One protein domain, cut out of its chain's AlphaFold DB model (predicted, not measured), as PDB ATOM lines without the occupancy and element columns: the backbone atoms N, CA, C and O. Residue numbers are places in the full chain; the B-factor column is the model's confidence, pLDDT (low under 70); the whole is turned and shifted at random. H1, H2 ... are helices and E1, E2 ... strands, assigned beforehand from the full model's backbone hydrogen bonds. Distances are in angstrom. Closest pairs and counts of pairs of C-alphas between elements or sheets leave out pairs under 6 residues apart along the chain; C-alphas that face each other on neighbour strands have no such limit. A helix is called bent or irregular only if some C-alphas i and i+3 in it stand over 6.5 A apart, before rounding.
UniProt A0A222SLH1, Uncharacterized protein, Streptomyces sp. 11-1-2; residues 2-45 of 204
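This is residues 2 to 45 of the 204 residues of an uncharacterized protein of Streptomyces sp. 11-1-2 (UniProt A0A222SLH1). What would one see first? A two-stranded antiparallel hairpin, E1 and E2, has one short helix, H1, packed over one of its faces, and a long stretch with no named element, residues 2 to 15, leads into that helix. The length runs between Asn 3 in that stretch and Ile 45 just after E2. What is it made of? The 44 printed residues hold one named helix and two named strands, in the order H1, E1, E2, with the sheet order E1 - E2; the class is mixed, helices and strands, and 19 residues, under half, are in named elements. How is the whole shaped? It is only just compact, close to loose, with a radius of gyration of the C-alphas of 10.8 A, and elongated, with spans of 31 by 19 by 16 A.

Where are the strands? E1 is residues 29 to 34, 14.1 A from first to last C-alpha, and begins with C-alpha 29 at (7.282, 29.035, -24.796). E2 is residues 40 to 44, 12.5 A long in the same measure, and ends with C-alpha 44 at (6.431, 24.887, -24.907). Where is the helix? H1 is residues 16 to 23, 10.6 A from first to last C-alpha, and begins with C-alpha 16 at (17.053, 42.246, -15.438).

How do the strands pair? E1 and E2 are antiparallel neighbours and form a hairpin, with 149 degrees between their directions. N 30 and O 43 are 2.9 A apart, and N 41 and O 33 are 2.9 A apart, both within hydrogen-bond range. How near is H1 to each strand? The closest C-alphas of H1 and E2 are those of Gln 21 and Ala 40, 6.7 A apart. Those of H1 and E1 are Leu 22 and Leu 31, 7.0 A apart. Is the helix's backbone paired? In H1, 3 of 4 pairs of O i to N i+4 are within hydrogen-bond range, and it is not bent.

How far does it reach? The two C-alphas farthest apart are those of Asn 3 and Ile 45, at 31.9 A. Is it cut, and are its links long? The printed part has no cut, and the links H1 to E1 and E1 to E2 are both tight, with 5 residues each. Where is the model's confidence low? Residues 2 to 5 are under 70, while the mean pLDDT of the printed part is 85.8.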
ATOM      1  N   THR A   2      26.827  22.854  -4.625       43.38
ATOM      2  CA  THR A   2      25.906  23.804  -5.263       43.38
ATOM      3  C   THR A   2      25.263  24.613  -4.145       43.38
ATOM      4  O   THR A   2      24.567  24.044  -3.306       43.38
ATOM      5  N   ASN A   3      25.559  25.910  -4.076       46.06
ATOM      6  CA  ASN A   3      24.843  26.821  -3.190       46.06
ATOM      7  C   ASN A   3      23.378  26.817  -3.638       46.06
ATOM      8  O   ASN A   3      23.060  27.357  -4.692       46.06
ATOM      9  N   THR A   4      22.503  26.156  -2.882       49.81
ATOM     10  CA  THR A   4      21.060  26.249  -3.090       49.81
ATOM     11  C   THR A   4      20.650  27.668  -2.724       49.81
ATOM     12  O   THR A   4      20.559  28.010  -1.545       49.81
ATOM     13  N   THR A   5      20.460  28.519  -3.726       61.06
ATOM     14  CA  THR A   5      19.930  29.863  -3.510       61.06
ATOM     15  C   THR A   5      18.474  29.723  -3.069       61.06
ATOM     16  O   THR A   5      17.717  28.947  -3.655       61.06
ATOM     17  N   ALA A   6      18.075  30.425  -2.007       75.50
ATOM     18  CA  ALA A   6      16.674  30.455  -1.601       75.50
ATOM     19  C   ALA A   6      15.827  31.001  -2.760       75.50
ATOM     20  O   ALA A   6      16.141  32.061  -3.305       75.50
ATOM     21  N   LEU A   7      14.772  30.274  -3.138       81.12
ATOM     22  CA  LEU A   7      13.873  30.729  -4.193       81.12
ATOM     23  C   LEU A   7      13.199  32.043  -3.767       81.12
ATOM     24  O   LEU A   7      12.751  32.160  -2.617       81.12
ATOM     25  N   PRO A   8      13.119  33.036  -4.666       83.50
ATOM     26  CA  PRO A   8      12.462  34.296  -4.365       83.50
ATOM     27  C   PRO A   8      10.964  34.078  -4.120       83.50
ATOM     28  O   PRO A   8      10.330  33.227  -4.739       83.50
ATOM     29  N   GLN A   9      10.389  34.871  -3.212       86.19
ATOM     30  CA  GLN A   9       8.950  34.820  -2.908       86.19
ATOM     31  C   GLN A   9       8.093  35.421  -4.030       86.19
ATOM     32  O   GLN A   9       6.933  35.055  -4.193       86.19
ATOM     33  N   VAL A  10       8.664  36.359  -4.789       87.31
ATOM     34  CA  VAL A  10       8.031  37.034  -5.923       87.31
ATOM     35  C   VAL A  10       9.071  37.177  -7.026       87.31
ATOM     36  O   VAL A  10      10.227  37.489  -6.746       87.31
ATOM     37  N   LEU A  11       8.647  36.957  -8.267       86.81
ATOM     38  CA  LEU A  11       9.436  37.185  -9.474       86.81
ATOM     39  C   LEU A  11       8.731  38.239 -10.322       86.81
ATOM     40  O   LEU A  11       7.536  38.103 -10.601       86.81
ATOM     41  N   HIS A  12       9.459  39.266 -10.755       88.81
ATOM     42  CA  HIS A  12       8.945  40.256 -11.689       88.81
ATOM     43  C   HIS A  12       9.575  40.041 -13.062       88.81
ATOM     44  O   HIS A  12      10.790  39.966 -13.196       88.81
ATOM     45  N   PHE A  13       8.769  40.031 -14.126       89.44
ATOM     46  CA  PHE A  13       9.284  39.925 -15.505       89.44
ATOM     47  C   PHE A  13      10.205  41.079 -15.922       89.44
ATOM     48  O   PHE A  13      10.866  41.009 -16.951       89.44
ATOM     49  N   THR A  14      10.243  42.150 -15.133       88.75
ATOM     50  CA  THR A  14      11.141  43.289 -15.319       88.75
ATOM     51  C   THR A  14      12.490  43.122 -14.620       88.75
ATOM     52  O   THR A  14      13.357  43.969 -14.822       88.75
ATOM     53  N   ASP A  15      12.679  42.082 -13.804       89.06
ATOM     54  CA  ASP A  15      13.957  41.813 -13.146       89.06
ATOM     55  C   ASP A  15      15.019  41.537 -14.227       89.06
ATOM     56  O   ASP A  15      14.805  40.637 -15.041       89.06
ATOM     57  N   PRO A  16      16.153  42.270 -14.279       81.94
ATOM     58  CA  PRO A  16      17.053  42.246 -15.438       81.94
ATOM     59  C   PRO A  16      17.501  40.843 -15.869       81.94
ATOM     60  O   PRO A  16      17.365  40.485 -17.034       81.94
ATOM     61  N   GLY A  17      17.931  40.005 -14.918       84.56
ATOM     62  CA  GLY A  17      18.369  38.636 -15.213       84.56
ATOM     63  C   GLY A  17      17.239  37.671 -15.597       84.56
ATOM     64  O   GLY A  17      17.504  36.641 -16.211       84.56
ATOM     65  N   LEU A  18      15.985  37.985 -15.250       88.19
ATOM     66  CA  LEU A  18      14.819  37.216 -15.693       88.19
ATOM     67  C   LEU A  18      14.338  37.683 -17.063       88.19
ATOM     68  O   LEU A  18      13.953  36.864 -17.893       88.19
ATOM     69  N   ARG A  19      14.375  38.995 -17.300       89.75
ATOM     70  CA  ARG A  19      13.973  39.611 -18.559       89.75
ATOM     71  C   ARG A  19      14.802  39.081 -19.723       89.75
ATOM     72  O   ARG A  19      14.222  38.677 -20.721       89.75
ATOM     73  N   GLU A  20      16.123  39.025 -19.568       89.44
ATOM     74  CA  GLU A  20      17.021  38.468 -20.590       89.44
ATOM     75  C   GLU A  20      16.690  37.000 -20.899       89.44
ATOM     76  O   GLU A  20      16.634  36.606 -22.062       89.44
ATOM     77  N   GLN A  21      16.400  36.196 -19.869       91.00
ATOM     78  CA  GLN A  21      15.983  34.803 -20.057       91.00
ATOM     79  C   GLN A  21      14.628  34.699 -20.765       91.00
ATOM     80  O   GLN A  21      14.473  33.853 -21.637       91.00
ATOM     81  N   LEU A  22      13.665  35.561 -20.418       90.38
ATOM     82  CA  LEU A  22      12.338  35.602 -21.033       90.38
ATOM     83  C   LEU A  22      12.408  36.011 -22.512       90.38
ATOM     84  O   LEU A  22      11.750  35.393 -23.342       90.38
ATOM     85  N   GLU A  23      13.217  37.019 -22.844       89.94
ATOM     86  CA  GLU A  23      13.435  37.489 -24.221       89.94
ATOM     87  C   GLU A  23      14.165  36.446 -25.085       89.94
ATOM     88  O   GLU A  23      14.003  36.436 -26.304       89.94
ATOM     89  N   ALA A  24      14.925  35.538 -24.464       91.38
ATOM     90  CA  ALA A  24      15.581  34.421 -25.139       91.38
ATOM     91  C   ALA A  24      14.674  33.189 -25.343       91.38
ATOM     92  O   ALA A  24      15.082  32.251 -26.035       91.38
ATOM     93  N   LEU A  25      13.472  33.148 -24.750       91.25
ATOM     94  CA  LEU A  25      12.556  32.017 -24.922       91.25
ATOM     95  C   LEU A  25      11.977  31.974 -26.349       91.25
ATOM     96  O   LEU A  25      11.673  33.018 -26.930       91.25
ATOM     97  N   PRO A  26      11.741  30.773 -26.908       91.50
ATOM     98  CA  PRO A  26      11.004  30.631 -28.160       91.50
ATOM     99  C   PRO A  26       9.597  31.244 -28.085       91.50
ATOM    100  O   PRO A  26       8.957  31.240 -27.035       91.50
ATOM    101  N   ALA A  27       9.059  31.682 -29.226       88.44
ATOM    102  CA  ALA A  27       7.742  32.330 -29.315       88.44
ATOM    103  C   ALA A  27       6.541  31.431 -28.938       88.44
ATOM    104  O   ALA A  27       5.418  31.915 -28.830       88.44
ATOM    105  N   SER A  28       6.750  30.121 -28.786       91.62
ATOM    106  CA  SER A  28       5.758  29.147 -28.310       91.62
ATOM    107  C   SER A  28       5.938  28.789 -26.833       91.62
ATOM    108  O   SER A  28       5.282  27.886 -26.325       91.62
ATOM    109  N   THR A  29       6.867  29.437 -26.135       95.62
ATOM    110  CA  THR A  29       7.282  29.035 -24.796       95.62
ATOM    111  C   THR A  29       6.886  30.084 -23.768       95.62
ATOM    112  O   THR A  29       7.108  31.276 -23.965       95.62
ATOM    113  N   ALA A  30       6.327  29.639 -22.644       95.06
ATOM    114  CA  ALA A  30       6.014  30.496 -21.506       95.06
ATOM    115  C   ALA A  30       6.780  30.049 -20.263       95.06
ATOM    116  O   ALA A  30       6.798  28.868 -19.910       95.06
ATOM    117  N   LEU A  31       7.379  31.011 -19.568       95.19
ATOM    118  CA  LEU A  31       7.998  30.810 -18.269       95.19
ATOM    119  C   LEU A  31       6.926  30.440 -17.235       95.19
ATOM    120  O   LEU A  31       5.927  31.151 -17.078       95.19
ATOM    121  N   ILE A  32       7.170  29.356 -16.497       93.62
ATOM    122  CA  ILE A  32       6.315  28.875 -15.400       93.62
ATOM    123  C   ILE A  32       7.002  28.958 -14.032       93.62
ATOM    124  O   ILE A  32       6.333  28.860 -13.005       93.62
ATOM    125  N   GLY A  33       8.319  29.157 -13.992       91.31
ATOM    126  CA  GLY A  33       9.061  29.302 -12.746       91.31
ATOM    127  C   GLY A  33      10.565  29.424 -12.956       91.31
ATOM    128  O   GLY A  33      11.048  29.511 -14.081       91.31
ATOM    129  N   ILE A  34      11.300  29.417 -11.848       90.88
ATOM    130  CA  ILE A  34      12.762  29.453 -11.815       90.88
ATOM    131  C   ILE A  34      13.246  28.286 -10.953       90.88
ATOM    132  O   ILE A  34      12.698  28.034  -9.877       90.88
ATOM    133  N   GLY A  35      14.245  27.558 -11.445       88.50
ATOM    134  CA  GLY A  35      14.919  26.489 -10.722       88.50
ATOM    135  C   GLY A  35      15.716  27.014  -9.530       88.50
ATOM    136  O   GLY A  35      16.020  28.201  -9.420       88.50
ATOM    137  N   THR A  36      16.091  26.126  -8.613       86.88
ATOM    138  CA  THR A  36      16.922  26.483  -7.445       86.88
ATOM    139  C   THR A  36      18.335  26.942  -7.823       86.88
ATOM    140  O   THR A  36      19.033  27.546  -7.009       86.88
ATOM    141  N   ASP A  37      18.748  26.663  -9.055       86.38
ATOM    142  CA  ASP A  37      19.975  27.116  -9.704       86.38
ATOM    143  C   ASP A  37      19.822  28.471 -10.425       86.38
ATOM    144  O   ASP A  37      20.804  28.994 -10.945       86.38
ATOM    145  N   GLY A  38      18.620  29.057 -10.431       85.12
ATOM    146  CA  GLY A  38      18.321  30.319 -11.111       85.12
ATOM    147  C   GLY A  38      17.922  30.171 -12.582       85.12
ATOM    148  O   GLY A  38      17.664  31.184 -13.236       85.12
ATOM    149  N   THR A  39      17.838  28.943 -13.100       87.75
ATOM    150  CA  THR A  39      17.502  28.675 -14.503       87.75
ATOM    151  C   THR A  39      15.996  28.798 -14.748       87.75
ATOM    152  O   THR A  39      15.191  28.260 -13.986       87.75
ATOM    153  N   ALA A  40      15.595  29.472 -15.828       90.31
ATOM    154  CA  ALA A  40      14.211  29.516 -16.296       90.31
ATOM    155  C   ALA A  40      13.632  28.114 -16.533       90.31
ATOM    156  O   ALA A  40      14.186  27.302 -17.273       90.31
ATOM    157  N   ILE A  41      12.468  27.858 -15.937       92.81
ATOM    158  CA  ILE A  41      11.642  26.687 -16.219       92.81
ATOM    159  C   ILE A  41      10.462  27.164 -17.053       92.81
ATOM    160  O   ILE A  41       9.692  28.028 -16.621       92.81
ATOM    161  N   ALA A  42      10.308  26.590 -18.240       95.19
ATOM    162  CA  ALA A  42       9.305  27.014 -19.199       95.19
ATOM    163  C   ALA A  42       8.580  25.824 -19.839       95.19
ATOM    164  O   ALA A  42       9.081  24.700 -19.840       95.19
ATOM    165  N   VAL A  43       7.388  26.087 -20.365       95.75
ATOM    166  CA  VAL A  43       6.563  25.124 -21.099       95.75
ATOM    167  C   VAL A  43       6.417  25.576 -22.542       95.75
ATOM    168  O   VAL A  43       6.099  26.737 -22.793       95.75
ATOM    169  N   ASP A  44       6.638  24.659 -23.479       95.62
ATOM    170  CA  ASP A  44       6.431  24.887 -24.907       95.62
ATOM    171  C   ASP A  44       5.055  24.359 -25.328       95.62
ATOM    172  O   ASP A  44       4.810  23.147 -25.320       95.62
ATOM    173  N   ILE A  45       4.154  25.266 -25.703       94.75
ATOM    174  CA  ILE A  45       2.778  24.926 -26.082       94.75
ATOM    175  C   ILE A  45       2.663  24.295 -27.472       94.75
ATOM    176  O   ILE A  45       1.627  23.711 -27.785       94.75
TER     177      ILE A  45